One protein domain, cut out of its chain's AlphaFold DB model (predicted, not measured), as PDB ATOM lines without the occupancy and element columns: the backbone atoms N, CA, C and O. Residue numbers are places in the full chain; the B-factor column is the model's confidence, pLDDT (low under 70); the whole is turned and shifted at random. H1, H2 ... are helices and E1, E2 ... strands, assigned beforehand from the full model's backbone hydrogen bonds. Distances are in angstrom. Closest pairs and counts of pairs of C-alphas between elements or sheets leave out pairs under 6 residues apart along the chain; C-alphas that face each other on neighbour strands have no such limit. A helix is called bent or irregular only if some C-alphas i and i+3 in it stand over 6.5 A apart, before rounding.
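Overview. This is residues 3 to 153 of the 159 residues of the protein "Hypothetical protein" of Adineta steineri (UniProt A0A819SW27). Three long helices, H2, H3 and H4, run back and forth along the longest axis, with H3 between the other two, in a loose, flat arrangement. H5 makes a corner with the end of H4, and its residues 145 to 152 stick out with Val 153; near the start of H2 lie the short H1 and the small hairpin of E1 and E2. The printed part has 151 residues, with five named helices and two named strands in the order H1, E1, E2, H2, H3, H4, H5; the class is mostly helix, and the two-stranded sheet, E1 - E2, is antiparallel. The whole is loose, with a radius of gyration of the C-alphas of 21.3 A and spans of 65 by 50 by 25 A.

Along the chain. H1, residues 3 to 9, begins at C-alpha 3 (95.234, 148.470, 116.896) and is irregular, C-alphas 3 and 6 being 7.2 A apart. E1 is residues 13 to 16, and E2 is residues 21 to 24. H2, residues 29 to 61, was assigned as one helix by its hydrogen bonds but is bent, C-alphas 39 and 42 being 6.8 A apart; its arms are H2a, residues 29 to 39, 15.5 A, and H2b, residues 42 to 61, 28.6 A. H3, residues 67 to 107, was likewise assigned as one helix but is bent, C-alphas 93 and 96 being 6.7 A apart; its arms are H3a, residues 67 to 93, 39.2 A, and H3b, residues 96 to 107, 16.6 A. H4, residues 112 to 136, is 36.3 A long. H5, residues 138 to 152, is 21.0 A long and ends at C-alpha 152 (100.403, 146.895, 161.359).

Arrangement. H1 and H2a are close but not clearly touching, the closest C-alphas, of Leu 7 and Ser 31, being 6.9 A apart. E1 and E2 are antiparallel, with N 14 and O 23 2.9 A apart, within hydrogen-bond range. H2b touches H3a, closest at the C-alphas of Tyr 51 and Cys 80, 6.4 A, at a shallow tilt of 27 degrees, opposite ways; they form a helical hairpin. H3a, with residues 82 to 93 alone, touches H4, closest at the C-alphas of Arg 82 and Leu 136, 6.6 A, at a shallow tilt of 16 degrees, opposite ways. H3b and H4, a helical hairpin, only just touch, with 3 pairs of C-alphas within 8 A, the closest being those of Phe 100 and Ser 114, 6.4 A. H2b and H4 are apart. H4 and H5 touch only at the corner, and only just, with 3 pairs of C-alphas within 8 A, the closest being those of Val 134 and Leu 140, 5.7 A; they are about perpendicular, at 83 degrees. Every O i to N i+4 pair is within hydrogen-bond range in H2a, H2b, H3a, H3b and H5; in H1 2 of 3 are, and in H4 19 of 21.

Size, cuts and confidence. The two C-alphas farthest apart, of Glu 18 and Asn 64, are 68.6 A apart. The printed part has no cut, and its links are tight. The mean pLDDT of the printed part is 78.9, and residues 26 to 29, 63 to 64, 111 and 151 to 153 are under 70.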
ATOM      1  N   LEU A   3      94.215 147.424 117.055       72.38
ATOM      2  CA  LEU A   3      95.234 148.470 116.896       72.38
ATOM      3  C   LEU A   3      96.592 147.970 116.374       72.38
ATOM      4  O   LEU A   3      97.333 148.748 115.786       72.38
ATOM      5  N   LEU A   4      96.914 146.690 116.579       71.56
ATOM      6  CA  LEU A   4      98.174 146.070 116.143       71.56
ATOM      7  C   LEU A   4      98.040 145.362 114.791       71.56
ATOM      8  O   LEU A   4      99.032 144.902 114.235       71.56
ATOM      9  N   LEU A   5      96.820 145.271 114.255       79.75
ATOM     10  CA  LEU A   5      96.539 144.606 112.988       79.75
ATOM     11  C   LEU A   5      97.356 145.185 111.814       79.75
ATOM     12  O   LEU A   5      97.908 144.394 111.054       79.75
ATOM     13  N   PRO A   6      97.515 146.518 111.674       77.06
ATOM     14  CA  PRO A   6      98.293 147.093 110.575       77.06
ATOM     15  C   PRO A   6      99.764 146.665 110.589       77.06
ATOM     16  O   PRO A   6     100.333 146.417 109.533       77.06
ATOM     17  N   LEU A   7     100.356 146.479 111.777       71.38
ATOM     18  CA  LEU A   7     101.733 145.986 111.904       71.38
ATOM     19  C   LEU A   7     101.906 144.567 111.356       71.38
ATOM     20  O   LEU A   7     102.950 144.250 110.794       71.38
ATOM     21  N   LEU A   8     100.894 143.711 111.524       74.56
ATOM     22  CA  LEU A   8     100.925 142.346 110.996       74.56
ATOM     23  C   LEU A   8     100.845 142.340 109.465       74.56
ATOM     24  O   LEU A   8     101.508 141.529 108.829       74.56
ATOM     25  N   PHE A   9     100.080 143.261 108.872       78.38
ATOM     26  CA  PHE A   9      99.976 143.381 107.415       78.38
ATOM     27  C   PHE A   9     101.228 143.986 106.770       78.38
ATOM     28  O   PHE A   9     101.587 143.594 105.658       78.38
ATOM     29  N   TRP A  10     101.927 144.890 107.461       75.69
ATOM     30  CA  TRP A  10     103.141 145.525 106.937       75.69
ATOM     31  C   TRP A  10     104.395 144.641 106.958       75.69
ATOM     32  O   TRP A  10     105.404 145.036 106.388       75.69
ATOM     33  N   HIS A  11     104.330 143.424 107.520       70.94
ATOM     34  CA  HIS A  11     105.475 142.503 107.626       70.94
ATOM     35  C   HIS A  11     106.696 143.125 108.329       70.94
ATOM     36  O   HIS A  11     107.834 142.714 108.110       70.94
ATOM     37  N   ASP A  12     106.458 144.084 109.225       73.12
ATOM     38  CA  ASP A  12     107.522 144.795 109.936       73.12
ATOM     39  C   ASP A  12     108.170 143.937 111.037       73.12
ATOM     40  O   ASP A  12     109.131 144.363 111.662       73.12
ATOM     41  N   ILE A  13     107.676 142.728 111.313       78.69
ATOM     42  CA  ILE A  13     108.232 141.853 112.352       78.69
ATOM     43  C   ILE A  13     109.342 140.992 111.746       78.69
ATOM     44  O   ILE A  13     109.073 140.080 110.964       78.69
ATOM     45  N   VAL A  14     110.585 141.249 112.150       81.25
ATOM     46  CA  VAL A  14     111.764 140.499 111.708       81.25
ATOM     47  C   VAL A  14     112.321 139.691 112.876       81.25
ATOM     48  O   VAL A  14     112.475 140.186 113.993       81.25
ATOM     49  N   TYR A  15     112.613 138.417 112.617       82.69
ATOM     50  CA  TYR A  15     113.321 137.561 113.563       82.69
ATOM     51  C   TYR A  15     114.825 137.781 113.421       82.69
ATOM     52  O   TYR A  15     115.365 137.638 112.324       82.69
ATOM     53  N   LEU A  16     115.494 138.123 114.524       81.19
ATOM     54  CA  LEU A  16     116.934 138.347 114.537       81.19
ATOM     55  C   LEU A  16     117.642 137.093 115.091       81.19
ATOM     56  O   LEU A  16     117.625 136.871 116.307       81.19
ATOM     57  N   PRO A  17     118.262 136.259 114.235       81.88
ATOM     58  CA  PRO A  17     118.793 134.961 114.652       81.88
ATOM     59  C   PRO A  17     119.977 135.078 115.618       81.88
ATOM     60  O   PRO A  17     120.164 134.197 116.448       81.88
ATOM     61  N   GLU A  18     120.736 136.176 115.568       82.75
ATOM     62  CA  GLU A  18     121.897 136.396 116.441       82.75
ATOM     63  C   GLU A  18     121.528 136.539 117.922       82.75
ATOM     64  O   GLU A  18     122.321 136.193 118.794       82.75
ATOM     65  N   ASN A  19     120.329 137.045 118.219       78.06
ATOM     66  CA  ASN A  19     119.903 137.339 119.586       78.06
ATOM     67  C   ASN A  19     118.609 136.615 120.000       78.06
ATOM     68  O   ASN A  19     118.110 136.851 121.099       78.06
ATOM     69  N   TYR A  20     118.071 135.736 119.145       83.88
ATOM     70  CA  TYR A  20     116.886 134.908 119.411       83.88
ATOM     71  C   TYR A  20     115.630 135.689 119.847       83.88
ATOM     72  O   TYR A  20     114.834 135.197 120.647       83.88
ATOM     73  N   TYR A  21     115.417 136.900 119.321       80.06
ATOM     74  CA  TYR A  21     114.191 137.668 119.557       80.06
ATOM     75  C   TYR A  21     113.587 138.209 118.256       80.06
ATOM     76  O   TYR A  21     114.286 138.481 117.279       80.06
ATOM     77  N   CYS A  22     112.262 138.373 118.254       79.69
ATOM     78  CA  CYS A  22     111.541 139.098 117.210       79.69
ATOM     79  C   CYS A  22     111.489 140.579 117.572       79.69
ATOM     80  O   CYS A  22     111.202 140.927 118.720       79.69
ATOM     81  N   TYR A  23     111.702 141.446 116.591       75.31
ATOM     82  CA  TYR A  23     111.520 142.880 116.770       75.31
ATOM     83  C   TYR A  23     110.772 143.479 115.588       75.31
ATOM     84  O   TYR A  23     110.715 142.907 114.502       75.31
ATOM     85  N   VAL A  24     110.161 144.632 115.837       75.00
ATOM     86  CA  VAL A  24     109.533 145.421 114.785       75.00
ATOM     87  C   VAL A  24     110.633 146.254 114.142       75.00
ATOM     88  O   VAL A  24     111.197 147.139 114.787       75.00
ATOM     89  N   LYS A  25     110.956 145.942 112.893       72.62
ATOM     90  CA  LYS A  25     111.854 146.718 112.057       72.62
ATOM     91  C   LYS A  25     111.195 148.059 111.766       72.62
ATOM     92  O   LYS A  25     110.103 148.132 111.212       72.62
ATOM     93  N   PHE A  26     111.876 149.132 112.129       65.06
ATOM     94  CA  PHE A  26     111.353 150.491 112.024       65.06
ATOM     95  C   PHE A  26     111.732 151.157 110.693       65.06
ATOM     96  O   PHE A  26     111.841 152.377 110.603       65.06
ATOM     97  N   ALA A  27     111.921 150.348 109.646       62.31
ATOM     98  CA  ALA A  27     112.356 150.805 108.330       62.31
ATOM     99  C   ALA A  27     111.343 151.747 107.658       62.31
ATOM    100  O   ALA A  27     111.734 152.618 106.883       62.31
ATOM    101  N   TYR A  28     110.052 151.603 107.970       63.94
ATOM    102  CA  TYR A  28     108.999 152.451 107.422       63.94
ATOM    103  C   TYR A  28     108.522 153.466 108.464       63.94
ATOM    104  O   TYR A  28     107.878 153.132 109.462       63.94
ATOM    105  N   SER A  29     108.782 154.744 108.188       66.31
ATOM    106  CA  SER A  29     108.310 155.889 108.983       66.31
ATOM    107  C   SER A  29     106.785 155.897 109.183       66.31
ATOM    108  O   SER A  29     106.288 156.408 110.187       66.31
ATOM    109  N   SER A  30     106.036 155.278 108.268       71.75
ATOM    110  CA  SER A  30     104.575 155.188 108.293       71.75
ATOM    111  C   SER A  30     104.028 154.408 109.495       71.75
ATOM    112  O   SER A  30     103.099 154.890 110.144       71.75
ATOM    113  N   SER A  31     104.612 153.256 109.842       71.56
ATOM    114  CA  SER A  31     104.142 152.412 110.957       71.56
ATOM    115  C   SER A  31     104.309 153.116 112.307       71.56
ATOM    116  O   SER A  31     103.443 153.041 113.182       71.56
ATOM    117  N   ILE A  32     105.394 153.879 112.453       72.00
ATOM    118  CA  ILE A  32     105.687 154.685 113.645       72.00
ATOM    119  C   ILE A  32     104.712 155.847 113.759       72.00
ATOM    120  O   ILE A  32     104.139 156.060 114.826       72.00
ATOM    121  N   LEU A  33     104.519 156.602 112.674       76.69
ATOM    122  CA  LEU A  33     103.587 157.729 112.657       76.69
ATOM    123  C   LEU A  33     102.168 157.265 112.977       76.69
ATOM    124  O   LEU A  33     101.468 157.916 113.753       76.69
ATOM    125  N   TRP A  34     101.771 156.109 112.447       81.44
ATOM    126  CA  TRP A  34     100.486 155.488 112.735       81.44
ATOM    127  C   TRP A  34     100.327 155.140 114.219       81.44
ATOM    128  O   TRP A  34      99.356 155.561 114.852       81.44
ATOM    129  N   LEU A  35     101.301 154.430 114.801       77.50
ATOM    130  CA  LEU A  35     101.292 154.095 116.228       77.50
ATOM    131  C   LEU A  35     101.304 155.351 117.105       77.50
ATOM    132  O   LEU A  35     100.504 155.457 118.031       77.50
ATOM    133  N   GLY A  36     102.164 156.320 116.793       77.69
ATOM    134  CA  GLY A  36     102.278 157.581 117.519       77.69
ATOM    135  C   GLY A  36     100.964 158.359 117.530       77.69
ATOM    136  O   GLY A  36     100.470 158.752 118.591       77.69
ATOM    137  N   LEU A  37     100.351 158.536 116.360       82.06
ATOM    138  CA  LEU A  37      99.094 159.266 116.229       82.06
ATOM    139  C   LEU A  37      97.937 158.547 116.910       82.06
ATOM    140  O   LEU A  37      97.164 159.192 117.609       82.06
ATOM    141  N   ILE A  38      97.804 157.234 116.745       85.06
ATOM    142  CA  ILE A  38      96.635 156.525 117.270       85.06
ATOM    143  C   ILE A  38      96.746 156.247 118.766       85.06
ATOM    144  O   ILE A  38      95.748 156.357 119.476       85.06
ATOM    145  N   ILE A  39      97.934 155.894 119.258       80.44
ATOM    146  CA  ILE A  39      98.124 155.554 120.673       80.44
ATOM    147  C   ILE A  39      98.244 156.817 121.526       80.44
ATOM    148  O   ILE A  39      97.704 156.849 122.629       80.44
ATOM    149  N   TYR A  40      98.920 157.857 121.032       77.94
ATOM    150  CA  TYR A  40      99.196 159.058 121.825       77.94
ATOM    151  C   TYR A  40      98.432 160.278 121.315       77.94
ATOM    152  O   TYR A  40      97.766 160.949 122.100       77.94
ATOM    153  N   GLY A  41      98.472 160.548 120.009       82.88
ATOM    154  CA  GLY A  41      97.879 161.754 119.422       82.88
ATOM    155  C   GLY A  41      96.364 161.861 119.623       82.88
ATOM    156  O   GLY A  41      95.883 162.819 120.226       82.88
ATOM    157  N   ILE A  42      95.604 160.872 119.149       86.81
ATOM    158  CA  ILE A  42      94.136 160.866 119.198       86.81
ATOM    159  C   ILE A  42      93.628 160.891 120.648       86.81
ATOM    160  O   ILE A  42      92.795 161.751 120.951       86.81
ATOM    161  N   PRO A  43      94.114 160.038 121.576       84.06
ATOM    162  CA  PRO A  43      93.665 160.083 122.964       84.06
ATOM    163  C   PRO A  43      93.984 161.416 123.639       84.06
ATOM    164  O   PRO A  43      93.133 161.957 124.348       84.06
ATOM    165  N   LEU A  44      95.166 161.987 123.383       83.94
ATOM    166  CA  LEU A  44      95.550 163.281 123.941       83.94
ATOM    167  C   LEU A  44      94.644 164.405 123.427       83.94
ATOM    168  O   LEU A  44      94.150 165.205 124.226       83.94
ATOM    169  N   LEU A  45      94.380 164.447 122.119       88.50
ATOM    170  CA  LEU A  45      93.474 165.425 121.513       88.50
ATOM    171  C   LEU A  45      92.053 165.286 122.065       88.50
ATOM    172  O   LEU A  45      91.451 166.283 122.463       88.50
ATOM    173  N   PHE A  46      91.532 164.062 122.151       88.75
ATOM    174  CA  PHE A  46      90.183 163.804 122.648       88.75
ATOM    175  C   PHE A  46      90.010 164.249 124.105       88.75
ATOM    176  O   PHE A  46      89.080 164.994 124.423       88.75
ATOM    177  N   VAL A  47      90.940 163.868 124.988       83.25
ATOM    178  CA  VAL A  47      90.915 164.281 126.401       83.25
ATOM    179  C   VAL A  47      91.071 165.800 126.533       83.25
ATOM    180  O   VAL A  47      90.367 166.420 127.331       83.25
ATOM    181  N   SER A  48      91.939 166.418 125.730       85.31
ATOM    182  CA  SER A  48      92.135 167.874 125.739       85.31
ATOM    183  C   SER A  48      90.875 168.624 125.310       85.31
ATOM    184  O   SER A  48      90.491 169.603 125.949       85.31
ATOM    185  N   LEU A  49      90.174 168.145 124.278       90.81
ATOM    186  CA  LEU A  49      88.903 168.722 123.832       90.81
ATOM    187  C   LEU A  49      87.813 168.603 124.900       90.81
ATOM    188  O   LEU A  49      87.081 169.570 125.130       90.81
ATOM    189  N   ILE A  50      87.721 167.456 125.578       87.62
ATOM    190  CA  ILE A  50      86.801 167.269 126.709       87.62
ATOM    191  C   ILE A  50      87.131 168.263 127.825       87.62
ATOM    192  O   ILE A  50      86.238 168.954 128.315       87.62
ATOM    193  N   TYR A  51      88.406 168.392 128.190       85.12
ATOM    194  CA  TYR A  51      88.839 169.319 129.229       85.12
ATOM    195  C   TYR A  51      88.510 170.779 128.884       85.12
ATOM    196  O   TYR A  51      87.959 171.503 129.717       85.12
ATOM    197  N   LEU A  52      88.778 171.206 127.646       87.12
ATOM    198  CA  LEU A  52      88.433 172.546 127.165       87.12
ATOM    199  C   LEU A  52      86.917 172.780 127.181       87.12
ATOM    200  O   LEU A  52      86.468 173.833 127.638       87.12
ATOM    201  N   ARG A  53      86.118 171.800 126.739       87.75
ATOM    202  CA  ARG A  53      84.646 171.856 126.785       87.75
ATOM    203  C   ARG A  53      84.132 172.021 128.214       87.75
ATOM    204  O   ARG A  53      83.317 172.911 128.449       87.75
ATOM    205  N   ILE A  54      84.618 171.208 129.155       82.94
ATOM    206  CA  ILE A  54      84.216 171.268 130.571       82.94
ATOM    207  C   ILE A  54      84.612 172.617 131.175       82.94
ATOM    208  O   ILE A  54      83.791 173.263 131.823       82.94
ATOM    209  N   THR A  55      85.835 173.080 130.918       82.94
ATOM    210  CA  THR A  55      86.339 174.351 131.458       82.94
ATOM    211  C   THR A  55      85.539 175.537 130.925       82.94
ATOM    212  O   THR A  55      85.107 176.387 131.703       82.94
ATOM    213  N   LYS A  56      85.262 175.566 129.614       85.38
ATOM    214  CA  LYS A  56      84.432 176.603 128.989       85.38
ATOM    215  C   LYS A  56      83.004 176.588 129.540       85.38
ATOM    216  O   LYS A  56      82.460 177.647 129.842       85.38
ATOM    217  N   PHE A  57      82.419 175.402 129.718       82.75
ATOM    218  CA  PHE A  57      81.087 175.255 130.310       82.75
ATOM    219  C   PHE A  57      81.037 175.767 131.754       82.75
ATOM    220  O   PHE A  57      80.071 176.429 132.133       82.75
ATOM    221  N   LEU A  58      82.078 175.500 132.548       79.25
ATOM    222  CA  LEU A  58      82.182 175.991 133.921       79.25
ATOM    223  C   LEU A  58      82.268 177.519 133.955       79.25
ATOM    224  O   LEU A  58      81.546 178.157 134.714       79.25
ATOM    225  N   GLN A  59      83.120 178.106 133.108       82.38
ATOM    226  CA  GLN A  59      83.312 179.556 133.042       82.38
ATOM    227  C   GLN A  59      82.022 180.297 132.677       82.38
ATOM    228  O   GLN A  59      81.711 181.317 133.285       82.38
ATOM    229  N   GLN A  60      81.249 179.763 131.729       82.12
ATOM    230  CA  GLN A  60      79.992 180.375 131.289       82.12
ATOM    231  C   GLN A  60      78.871 180.292 132.336       82.12
ATOM    232  O   GLN A  60      77.975 181.128 132.330       82.12
ATOM    233  N   ASN A  61      78.921 179.316 133.247       73.88
ATOM    234  CA  ASN A  61      77.834 179.034 134.187       73.88
ATOM    235  C   ASN A  61      78.177 179.316 135.662       73.88
ATOM    236  O   ASN A  61      77.400 178.963 136.551       73.88
ATOM    237  N   LEU A  62      79.308 179.982 135.930       71.50
ATOM    238  CA  LEU A  62      79.814 180.275 137.280       71.50
ATOM    239  C   LEU A  62      78.818 181.024 138.184       71.50
ATOM    240  O   LEU A  62      78.859 180.813 139.396       71.50
ATOM    241  N   ASN A  63      77.927 181.845 137.612       66.56
ATOM    242  CA  ASN A  63      76.962 182.657 138.365       66.56
ATOM    243  C   ASN A  63      75.582 182.006 138.570       66.56
ATOM    244  O   ASN A  63      74.880 182.410 139.489       66.56
ATOM    245  N   ASN A  64      75.194 181.005 137.768       68.44
ATOM    246  CA  ASN A  64      73.808 180.496 137.743       68.44
ATOM    247  C   ASN A  64      73.656 179.028 138.173       68.44
ATOM    248  O   ASN A  64      72.549 178.491 138.154       68.44
ATOM    249  N   GLN A  65      74.740 178.345 138.546       73.06
ATOM    250  CA  GLN A  65      74.672 176.935 138.931       73.06
ATOM    251  C   GLN A  65      74.498 176.723 140.432       73.06
ATOM    252  O   GLN A  65      75.194 177.314 141.257       73.06
ATOM    253  N   ALA A  66      73.625 175.775 140.773       74.06
ATOM    254  CA  ALA A  66      73.490 175.266 142.129       74.06
ATOM    255  C   ALA A  66      74.822 174.688 142.641       74.06
ATOM    256  O   ALA A  66      75.553 174.002 141.921       74.06
ATOM    257  N   LEU A  67      75.102 174.917 143.926       74.62
ATOM    258  CA  LEU A  67      76.344 174.535 144.613       74.62
ATOM    259  C   LEU A  67      76.678 173.034 144.456       74.62
ATOM    260  O   LEU A  67      77.838 172.661 144.289       74.62
ATOM    261  N   VAL A  68      75.648 172.179 144.415       73.94
ATOM    262  CA  VAL A  68      75.766 170.723 144.211       73.94
ATOM    263  C   VAL A  68      76.303 170.374 142.815       73.94
ATOM    264  O   VAL A  68      77.186 169.522 142.690       73.94
ATOM    265  N   VAL A  69      75.830 171.058 141.766       77.19
ATOM    266  CA  VAL A  69      76.291 170.845 140.380       77.19
ATOM    267  C   VAL A  69      77.745 171.287 140.243       77.19
ATOM    268  O   VAL A  69      78.568 170.542 139.711       77.19
ATOM    269  N   LYS A  70      78.094 172.442 140.821       74.69
ATOM    270  CA  LYS A  70      79.468 172.964 140.840       74.69
ATOM    271  C   LYS A  70      80.447 171.971 141.478       74.69
ATOM    272  O   LYS A  70      81.527 171.740 140.939       74.69
ATOM    273  N   HIS A  71      80.051 171.334 142.583       76.75
ATOM    274  CA  HIS A  71      80.890 170.348 143.265       76.75
ATOM    275  C   HIS A  71      81.078 169.057 142.443       76.75
ATOM    276  O   HIS A  71      82.165 168.470 142.458       76.75
ATOM    277  N   HIS A  72      80.054 168.610 141.706       78.06
ATOM    278  CA  HIS A  72      80.178 167.451 140.815       78.06
ATOM    279  C   HIS A  72      81.133 167.747 139.653       78.06
ATOM    280  O   HIS A  72      82.072 166.991 139.411       78.06
ATOM    281  N   GLN A  73      80.970 168.904 139.009       77.50
ATOM    282  CA  GLN A  73      81.809 169.296 137.878       77.50
ATOM    283  C   GLN A  73      83.267 169.550 138.274       77.50
ATOM    284  O   GLN A  73      84.176 169.189 137.530       77.50
ATOM    285  N   GLN A  74      83.520 170.107 139.463       79.31
ATOM    286  CA  GLN A  74      84.883 170.225 139.992       79.31
ATOM    287  C   GLN A  74      85.543 168.857 140.190       79.31
ATOM    288  O   GLN A  74      86.729 168.702 139.898       79.31
ATOM    289  N   ARG A  75      84.788 167.851 140.645       80.50
ATOM    290  CA  ARG A  75      85.304 166.486 140.778       80.50
ATOM    291  C   ARG A  75      85.694 165.914 139.414       80.50
ATOM    292  O   ARG A  75      86.784 165.358 139.293       80.50
ATOM    293  N   ASP A  76      84.849 166.090 138.405       79.94
ATOM    294  CA  ASP A  76      85.110 165.589 137.051       79.94
ATOM    295  C   ASP A  76      86.292 166.317 136.394       79.94
ATOM    296  O   ASP A  76      87.116 165.689 135.726       79.94
ATOM    297  N   LEU A  77      86.449 167.618 136.660       79.88
ATOM    298  CA  LEU A  77      87.593 168.408 136.202       79.88
ATOM    299  C   LEU A  77      88.900 167.931 136.849       79.88
ATOM    300  O   LEU A  77      89.891 167.764 136.142       79.88
ATOM    301  N   ILE A  78      88.899 167.624 138.152       84.06
ATOM    302  CA  ILE A  78      90.062 167.031 138.838       84.06
ATOM    303  C   ILE A  78      90.417 165.667 138.228       84.06
ATOM    304  O   ILE A  78      91.597 165.354 138.058       84.06
ATOM    305  N   VAL A  79      89.420 164.845 137.888       83.19
ATOM    306  CA  VAL A  79      89.654 163.557 137.215       83.19
ATOM    307  C   VAL A  79      90.257 163.779 135.825       83.19
ATOM    308  O   VAL A  79      91.295 163.189 135.525       83.19
ATOM    309  N   CYS A  80      89.690 164.673 135.015       79.19
ATOM    310  CA  CYS A  80      90.223 165.001 133.690       79.19
ATOM    311  C   CYS A  80      91.649 165.560 133.764       79.19
ATOM    312  O   CYS A  80      92.508 165.154 132.986       79.19
ATOM    313  N   GLN A  81      91.935 166.434 134.730       82.75
ATOM    314  CA  GLN A  81      93.273 166.979 134.953       82.75
ATOM    315  C   GLN A  81      94.285 165.873 135.277       82.75
ATOM    316  O   GLN A  81      95.399 165.884 134.761       82.75
ATOM    317  N   ARG A  82      93.908 164.874 136.084       83.62
ATOM    318  CA  ARG A  82      94.775 163.718 136.377       83.62
ATOM    319  C   ARG A  82      95.028 162.848 135.151       83.62
ATOM    320  O   ARG A  82      96.158 162.397 134.959       83.62
ATOM    321  N   ILE A  83      94.002 162.629 134.326       83.75
ATOM    322  CA  ILE A  83      94.142 161.912 133.051       83.75
ATOM    323  C   ILE A  83      95.105 162.682 132.142       83.75
ATOM    324  O   ILE A  83      96.048 162.085 131.635       83.75
ATOM    325  N   LEU A  84      94.947 164.004 132.015       81.62
ATOM    326  CA  LEU A  84      95.864 164.852 131.247       81.62
ATOM    327  C   LEU A  84      97.301 164.775 131.762       81.62
ATOM    328  O   LEU A  84      98.218 164.618 130.962       81.62
ATOM    329  N   ILE A  85      97.521 164.856 133.077       83.81
ATOM    330  CA  ILE A  85      98.868 164.745 133.662       83.81
ATOM    331  C   ILE A  85      99.483 163.383 133.328       83.81
ATOM    332  O   ILE A  85     100.644 163.313 132.933       83.81
ATOM    333  N   THR A  86      98.703 162.307 133.439       81.88
ATOM    334  CA  THR A  86      99.177 160.944 133.165       81.88
ATOM    335  C   THR A  86      99.485 160.755 131.679       81.88
ATOM    336  O   THR A  86     100.528 160.201 131.347       81.88
ATOM    337  N   MET A  87      98.638 161.274 130.785       81.25
ATOM    338  CA  MET A  87      98.865 161.245 129.335       81.25
ATOM    339  C   MET A  87     100.099 162.058 128.927       81.25
ATOM    340  O   MET A  87     100.897 161.593 128.115       81.25
ATOM    341  N   ASN A  88     100.311 163.236 129.522       82.62
ATOM    342  CA  ASN A  88     101.514 164.035 129.272       82.62
ATOM    343  C   ASN A  88     102.780 163.315 129.749       82.62
ATOM    344  O   ASN A  88     103.758 163.248 129.010       82.62
ATOM    345  N   LEU A  89     102.753 162.711 130.940       82.56
ATOM    346  CA  LEU A  89     103.856 161.881 131.434       82.56
ATOM    347  C   LEU A  89     104.160 160.715 130.495       82.56
ATOM    348  O   LEU A  89     105.329 160.448 130.220       82.56
ATOM    349  N   LEU A  90     103.126 160.047 129.984       80.50
ATOM    350  CA  LEU A  90     103.279 158.957 129.024       80.50
ATOM    351  C   LEU A  90     103.890 159.450 127.704       80.50
ATOM    352  O   LEU A  90     104.736 158.774 127.129       80.50
ATOM    353  N   THR A  91     103.511 160.652 127.264       80.50
ATOM    354  CA  THR A  91     104.043 161.286 126.050       80.50
ATOM    355  C   THR A  91     105.519 161.649 126.215       80.50
ATOM    356  O   THR A  91     106.315 161.339 125.336       80.50
ATOM    357  N   ILE A  92     105.914 162.221 127.360       84.25
ATOM    358  CA  ILE A  92     107.321 162.536 127.674       84.25
ATOM    359  C   ILE A  92     108.172 161.262 127.674       84.25
ATOM    360  O   ILE A  92     109.262 161.236 127.109       84.25
ATOM    361  N   HIS A  93     107.651 160.178 128.247       80.88
ATOM    362  CA  HIS A  93     108.301 158.869 128.206       80.88
ATOM    363  C   HIS A  93     108.353 158.256 126.796       80.88
ATOM    364  O   HIS A  93     109.207 157.418 126.529       80.88
ATOM    365  N   GLY A  94     107.480 158.674 125.880       74.25
ATOM    366  CA  GLY A  94     107.531 158.282 124.473       74.25
ATOM    367  C   GLY A  94     108.606 159.011 123.658       74.25
ATOM    368  O   GLY A  94     108.910 158.580 122.549       74.25
ATOM    369  N   ILE A  95     109.215 160.081 124.189       80.50
ATOM    370  CA  ILE A  95     110.213 160.886 123.466       80.50
ATOM    371  C   ILE A  95     111.499 160.100 123.165       80.50
ATOM    372  O   ILE A  95     111.934 160.144 122.015       80.50
ATOM    373  N   PRO A  96     112.126 159.366 124.109       80.12
ATOM    374  CA  PRO A  96     113.392 158.690 123.828       80.12
ATOM    375  C   PRO A  96     113.310 157.684 122.666       80.12
ATOM    376  O   PRO A  96     114.170 157.754 121.790       80.12
ATOM    377  N   PRO A  97     112.272 156.824 122.563       74.94
ATOM    378  CA  PRO A  97     112.055 156.005 121.371       74.94
ATOM    379  C   PRO A  97     111.976 156.826 120.079       74.94
ATOM    380  O   PRO A  97     112.629 156.475 119.104       74.94
ATOM    381  N   ILE A  98     111.241 157.944 120.070       76.31
ATOM    382  CA  ILE A  98     111.116 158.817 118.889       76.31
ATOM    383  C   ILE A  98     112.475 159.401 118.488       76.31
ATOM    384  O   ILE A  98     112.797 159.441 117.303       76.31
ATOM    385  N   VAL A  99     113.296 159.816 119.455       80.56
ATOM    386  CA  VAL A  99     114.648 160.333 119.190       80.56
ATOM    387  C   VAL A  99     115.527 159.260 118.550       80.56
ATOM    388  O   VAL A  99     116.179 159.536 117.546       80.56
ATOM    389  N   PHE A 100     115.507 158.029 119.070       77.06
ATOM    390  CA  PHE A 100     116.246 156.921 118.456       77.06
ATOM    391  C   PHE A 100     115.776 156.636 117.027       77.06
ATOM    392  O   PHE A 100     116.606 156.404 116.155       77.06
ATOM    393  N   LEU A 101     114.472 156.728 116.769       72.69
ATOM    394  CA  LEU A 101     113.914 156.543 115.429       72.69
ATOM    395  C   LEU A 101     114.362 157.627 114.450       72.69
ATOM    396  O   LEU A 101     114.695 157.309 113.312       72.69
ATOM    397  N   ILE A 102     114.412 158.890 114.880       76.56
ATOM    398  CA  ILE A 102     114.926 159.988 114.049       76.56
ATOM    399  C   ILE A 102     116.397 159.746 113.709       76.56
ATOM    400  O   ILE A 102     116.786 159.908 112.556       76.56
ATOM    401  N   ILE A 103     117.203 159.321 114.688       80.62
ATOM    402  CA  ILE A 103     118.616 158.995 114.461       80.62
ATOM    403  C   ILE A 103     118.730 157.881 113.418       80.62
ATOM    404  O   ILE A 103     119.410 158.080 112.418       80.62
ATOM    405  N   THR A 104     118.009 156.770 113.591       75.19
ATOM    406  CA  THR A 104     117.997 155.650 112.634       75.19
ATOM    407  C   THR A 104     117.508 156.063 111.245       75.19
ATOM    408  O   THR A 104     118.056 155.603 110.249       75.19
ATOM    409  N   ALA A 105     116.522 156.958 111.150       74.94
ATOM    410  CA  ALA A 105     116.044 157.472 109.868       74.94
ATOM    411  C   ALA A 105     117.097 158.329 109.140       74.94
ATOM    412  O   ALA A 105     117.106 158.356 107.912       74.94
ATOM    413  N   ILE A 106     117.975 159.017 109.878       81.00
ATOM    414  CA  ILE A 106     119.055 159.841 109.314       81.00
ATOM    415  C   ILE A 106     120.271 158.984 108.951       81.00
ATOM    416  O   ILE A 106     120.837 159.160 107.874       81.00
ATOM    417  N   THR A 107     120.698 158.076 109.835       82.69
ATOM    418  CA  THR A 107     121.896 157.249 109.612       82.69
ATOM    419  C   THR A 107     121.636 156.047 108.711       82.69
ATOM    420  O   THR A 107     122.582 155.501 108.159       82.69
ATOM    421  N   GLY A 108     120.382 155.609 108.566       74.94
ATOM    422  CA  GLY A 108     120.023 154.391 107.831       74.94
ATOM    423  C   GLY A 108     120.454 153.094 108.528       74.94
ATOM    424  O   GLY A 108     120.191 152.009 108.013       74.94
ATOM    425  N   GLU A 109     121.082 153.191 109.702       76.94
ATOM    426  CA  GLU A 109     121.588 152.063 110.480       76.94
ATOM    427  C   GLU A 109     120.786 151.887 111.776       76.94
ATOM    428  O   GLU A 109     120.646 152.804 112.596       76.94
ATOM    429  N   GLU A 110     120.267 150.676 111.979       70.19
ATOM    430  CA  GLU A 110     119.613 150.276 113.223       70.19
ATOM    431  C   GLU A 110     120.689 149.960 114.272       70.19
ATOM    432  O   GLU A 110     121.315 148.900 114.253       70.19
ATOM    433  N   SER A 111     120.938 150.891 115.199       69.88
ATOM    434  CA  SER A 111     121.941 150.666 116.241       69.88
ATOM    435  C   SER A 111     121.438 149.634 117.261       69.88
ATOM    436  O   SER A 111     120.399 149.811 117.904       69.88
ATOM    437  N   SER A 112     122.199 148.557 117.469       71.12
ATOM    438  CA  SER A 112     121.875 147.512 118.459       71.12
ATOM    439  C   SER A 112     121.799 148.048 119.902       71.12
ATOM    440  O   SER A 112     121.130 147.470 120.763       71.12
ATOM    441  N   LEU A 113     122.441 149.191 120.167       73.75
ATOM    442  CA  LEU A 113     122.401 149.898 121.447       73.75
ATOM    443  C   LEU A 113     121.034 150.528 121.735       73.75
ATOM    444  O   LEU A 113     120.591 150.492 122.885       73.75
ATOM    445  N   SER A 114     120.340 151.047 120.717       74.00
ATOM    446  CA  SER A 114     119.001 151.631 120.880       74.00
ATOM    447  C   SER A 114     118.034 150.629 121.503       74.00
ATOM    448  O   SER A 114     117.306 150.968 122.437       74.00
ATOM    449  N   PHE A 115     118.089 149.367 121.069       71.56
ATOM    450  CA  PHE A 115     117.247 148.312 121.624       71.56
ATOM    451  C   PHE A 115     117.573 148.040 123.100       71.56
ATOM    452  O   PHE A 115     116.680 148.074 123.951       71.56
ATOM    453  N   ARG A 116     118.861 147.871 123.425       78.25
ATOM    454  CA  ARG A 116     119.325 147.594 124.796       78.25
ATOM    455  C   ARG A 116     118.975 148.698 125.790       78.25
ATOM    456  O   ARG A 116     118.736 148.395 126.952       78.25
ATOM    457  N   ILE A 117     118.937 149.955 125.348       80.88
ATOM    458  CA  ILE A 117     118.561 151.100 126.188       80.88
ATOM    459  C   ILE A 117     117.035 151.235 126.279       80.88
ATOM    460  O   ILE A 117     116.499 151.524 127.351       80.88
ATOM    461  N   SER A 118     116.319 150.996 125.178       78.31
ATOM    462  CA  SER A 118     114.860 151.147 125.132       78.31
ATOM    463  C   SER A 118     114.123 150.156 126.037       78.31
ATOM    464  O   SER A 118     113.156 150.536 126.694       78.31
ATOM    465  N   TRP A 119     114.600 148.913 126.138       79.25
ATOM    466  CA  TRP A 119     113.957 147.862 126.928       79.25
ATOM    467  C   TRP A 119     113.858 148.164 128.440       79.25
ATOM    468  O   TRP A 119     112.746 148.152 128.991       79.25
ATOM    469  N   PRO A 120     114.964 148.475 129.151       84.12
ATOM    470  CA  PRO A 120     114.895 148.849 130.560       84.12
ATOM    471  C   PRO A 120     114.141 150.164 130.749       84.12
ATOM    472  O   PRO A 120     113.417 150.304 131.732       84.12
ATOM    473  N   PHE A 121     114.244 151.100 129.798       84.19
ATOM    474  CA  PHE A 121     113.487 152.344 129.852       84.19
ATOM    475  C   PHE A 121     111.982 152.066 129.828       84.19
ATOM    476  O   PHE A 121     111.269 152.506 130.725       84.19
ATOM    477  N   MET A 122     111.506 151.248 128.887       81.00
ATOM    478  CA  MET A 122     110.101 150.851 128.779       81.00
ATOM    479  C   MET A 122     109.607 150.171 130.064       81.00
ATOM    480  O   MET A 122     108.554 150.537 130.589       81.00
ATOM    481  N   SER A 123     110.412 149.282 130.649       87.25
ATOM    482  CA  SER A 123     110.114 148.654 131.946       87.25
ATOM    483  C   SER A 123     109.993 149.682 133.080       87.25
ATOM    484  O   SER A 123     109.033 149.654 133.855       87.25
ATOM    485  N   LEU A 124     110.923 150.642 133.143       88.00
ATOM    486  CA  LEU A 124     110.897 151.735 134.115       88.00
ATOM    487  C   LEU A 124     109.638 152.594 133.946       88.00
ATOM    488  O   LEU A 124     109.016 152.973 134.937       88.00
ATOM    489  N   THR A 125     109.215 152.853 132.706       84.75
ATOM    490  CA  THR A 125     108.005 153.637 132.414       84.75
ATOM    491  C   THR A 125     106.730 152.913 132.860       84.75
ATOM    492  O   THR A 125     105.826 153.534 133.425       84.75
ATOM    493  N   MET A 126     106.657 151.588 132.683       85.00
ATOM    494  CA  MET A 126     105.522 150.777 133.141       85.00
ATOM    495  C   MET A 126     105.448 150.740 134.671       85.00
ATOM    496  O   MET A 126     104.370 150.882 135.255       85.00
ATOM    497  N   MET A 127     106.599 150.623 135.336       89.38
ATOM    498  CA  MET A 127     106.661 150.690 136.795       89.38
ATOM    499  C   MET A 127     106.280 152.089 137.300       89.38
ATOM    500  O   MET A 127     105.425 152.224 138.177       89.38
ATOM    501  N   GLY A 128     106.858 153.134 136.703       87.06
ATOM    502  CA  GLY A 128     106.600 154.529 137.049       87.06
ATOM    503  C   GLY A 128     105.134 154.913 136.873       87.06
ATOM    504  O   GLY A 128     104.541 155.482 137.785       87.06
ATOM    505  N   SER A 129     104.514 154.535 135.753       83.25
ATOM    506  CA  SER A 129     103.088 154.786 135.499       83.25
ATOM    507  C   SER A 129     102.176 154.065 136.494       83.25
ATOM    508  O   SER A 129     101.214 154.664 136.975       83.25
ATOM    509  N   SER A 130     102.509 152.833 136.885       86.19
ATOM    510  CA  SER A 130     101.764 152.087 137.909       86.19
ATOM    511  C   SER A 130     101.810 152.789 139.271       86.19
ATOM    512  O   SER A 130     100.775 152.979 139.915       86.19
ATOM    513  N   VAL A 131     102.996 153.241 139.691       86.81
ATOM    514  CA  VAL A 131     103.169 154.019 140.930       86.81
ATOM    515  C   VAL A 131     102.421 155.350 140.841       86.81
ATOM    516  O   VAL A 131     101.714 155.738 141.775       86.81
ATOM    517  N   TRP A 132     102.516 156.034 139.703       84.31
ATOM    518  CA  TRP A 132     101.860 157.319 139.490       84.31
ATOM    519  C   TRP A 132     100.336 157.208 139.566       84.31
ATOM    520  O   TRP A 132      99.678 158.039 140.194       84.31
ATOM    521  N   LEU A 133      99.768 156.139 139.007       82.31
ATOM    522  CA  LEU A 133      98.332 155.869 139.039       82.31
ATOM    523  C   LEU A 133      97.826 155.662 140.473       82.31
ATOM    524  O   LEU A 133      96.764 156.179 140.834       82.31
ATOM    525  N   VAL A 134      98.610 154.982 141.314       84.38
ATOM    526  CA  VAL A 134      98.322 154.822 142.748       84.38
ATOM    527  C   VAL A 134      98.336 156.168 143.480       84.38
ATOM    528  O   VAL A 134      97.453 156.425 144.302       84.38
ATOM    529  N   ILE A 135      99.304 157.037 143.179       82.62
ATOM    530  CA  ILE A 135      99.436 158.357 143.818       82.62
ATOM    531  C   ILE A 135      98.297 159.292 143.394       82.62
ATOM    532  O   ILE A 135      97.692 159.955 144.241       82.62
ATOM    533  N   LEU A 136      97.983 159.336 142.097       77.00
ATOM    534  CA  LEU A 136      96.958 160.220 141.544       77.00
ATOM    535  C   LEU A 136      95.534 159.774 141.882       77.00
ATOM    536  O   LEU A 136      94.633 160.615 141.934       77.00
ATOM    537  N   THR A 137      95.304 158.482 142.124       80.50
ATOM    538  CA  THR A 137      93.961 157.953 142.378       80.50
ATOM    539  C   THR A 137      93.685 157.858 143.884       80.50
ATOM    540  O   THR A 137      94.119 156.912 144.543       80.50
ATOM    541  N   PRO A 138      92.900 158.781 144.474       77.38
ATOM    542  CA  PRO A 138      92.678 158.836 145.918       77.38
ATOM    543  C   PRO A 138      91.943 157.601 146.449       77.38
ATOM    544  O   PRO A 138      92.106 157.246 147.614       77.38
ATOM    545  N   GLN A 139      91.149 156.934 145.605       78.25
ATOM    546  CA  GLN A 139      90.475 155.686 145.959       78.25
ATOM    547  C   GLN A 139      91.487 154.552 146.170       78.25
ATOM    548  O   GLN A 139      91.452 153.905 147.214       78.25
ATOM    549  N   LEU A 140      92.444 154.377 145.246       76.75
ATOM    550  CA  LEU A 140      93.530 153.403 145.408       76.75
ATOM    551  C   LEU A 140      94.394 153.733 146.621       76.75
ATOM    552  O   LEU A 140      94.662 152.851 147.436       76.75
ATOM    553  N   LYS A 141      94.766 155.008 146.790       82.31
ATOM    554  CA  LYS A 141      95.533 155.460 147.955       82.31
ATOM    555  C   LYS A 141      94.847 155.070 149.268       82.31
ATOM    556  O   LYS A 141      95.501 154.517 150.147       82.31
ATOM    557  N   LYS A 142      93.529 155.285 149.392       84.38
ATOM    558  CA  LYS A 142      92.752 154.893 150.583       84.38
ATOM    559  C   LYS A 142      92.738 153.380 150.810       84.38
ATOM    560  O   LYS A 142      92.908 152.953 151.948       84.38
ATOM    561  N   ILE A 143      92.557 152.575 149.760       84.12
ATOM    562  CA  ILE A 143      92.554 151.106 149.865       84.12
ATOM    563  C   ILE A 143      93.918 150.598 150.347       84.12
ATOM    564  O   ILE A 143      93.981 149.788 151.272       84.12
ATOM    565  N   ILE A 144      95.006 151.107 149.767       84.00
ATOM    566  CA  ILE A 144      96.373 150.702 150.117       84.00
ATOM    567  C   ILE A 144      96.714 151.121 151.546       84.00
ATOM    568  O   ILE A 144      97.180 150.289 152.318       84.00
ATOM    569  N   LEU A 145      96.414 152.365 151.936       84.38
ATOM    570  CA  LEU A 145      96.614 152.834 153.312       84.38
ATOM    571  C   LEU A 145      95.806 152.013 154.320       84.38
ATOM    572  O   LEU A 145      96.346 151.639 155.356       84.38
ATOM    573  N   LYS A 146      94.549 151.675 154.009       85.38
ATOM    574  CA  LYS A 146      93.717 150.826 154.873       85.38
ATOM    575  C   LYS A 146      94.310 149.422 155.028       85.38
ATOM    576  O   LYS A 146      94.377 148.908 156.140       85.38
ATOM    577  N   LYS A 147      94.780 148.814 153.933       84.00
ATOM    578  CA  LYS A 147      95.421 147.490 153.960       84.00
ATOM    579  C   LYS A 147      96.743 147.510 154.737       84.00
ATOM    580  O   LYS A 147      96.997 146.608 155.528       84.00
ATOM    581  N   PHE A 148      97.552 148.552 154.554       81.62
ATOM    582  CA  PHE A 148      98.827 148.722 155.252       81.62
ATOM    583  C   PHE A 148      98.635 148.983 156.752       81.62
ATOM    584  O   PHE A 148      99.371 148.441 157.573       81.62
ATOM    585  N   HIS A 149      97.610 149.757 157.117       76.56
ATOM    586  CA  HIS A 149      97.238 149.988 158.509       76.56
ATOM    587  C   HIS A 149      96.775 148.692 159.187       76.56
ATOM    588  O   HIS A 149      97.262 148.377 160.265       76.56
ATOM    589  N   ASN A 150      95.921 147.891 158.538       70.38
ATOM    590  CA  ASN A 150      95.465 146.607 159.087       70.38
ATOM    591  C   ASN A 150      96.598 145.585 159.278       70.38
ATOM    592  O   ASN A 150      96.568 144.839 160.246       70.38
ATOM    593  N   HIS A 151      97.617 145.570 158.413       62.84
ATOM    594  CA  HIS A 151      98.790 144.704 158.604       62.84
ATOM    595  C   HIS A 151      99.711 145.148 159.750       62.84
ATOM    596  O   HIS A 151     100.475 144.328 160.250       62.84
ATOM    597  N   ARG A 152      99.654 146.417 160.181       58.97
ATOM    598  CA  ARG A 152     100.403 146.895 161.359       58.97
ATOM    599  C   ARG A 152      99.726 146.557 162.687       58.97
ATOM    600  O   ARG A 152     100.404 146.571 163.707       58.97
ATOM    601  N   VAL A 153      98.431 146.242 162.688       59.19
ATOM    602  CA  VAL A 153      97.680 145.826 163.884       59.19
ATOM    603  C   VAL A 153      97.492 144.307 163.855       59.19
ATOM    604  O   VAL A 153      96.385 143.800 163.715       59.19
TER     605      VAL A 153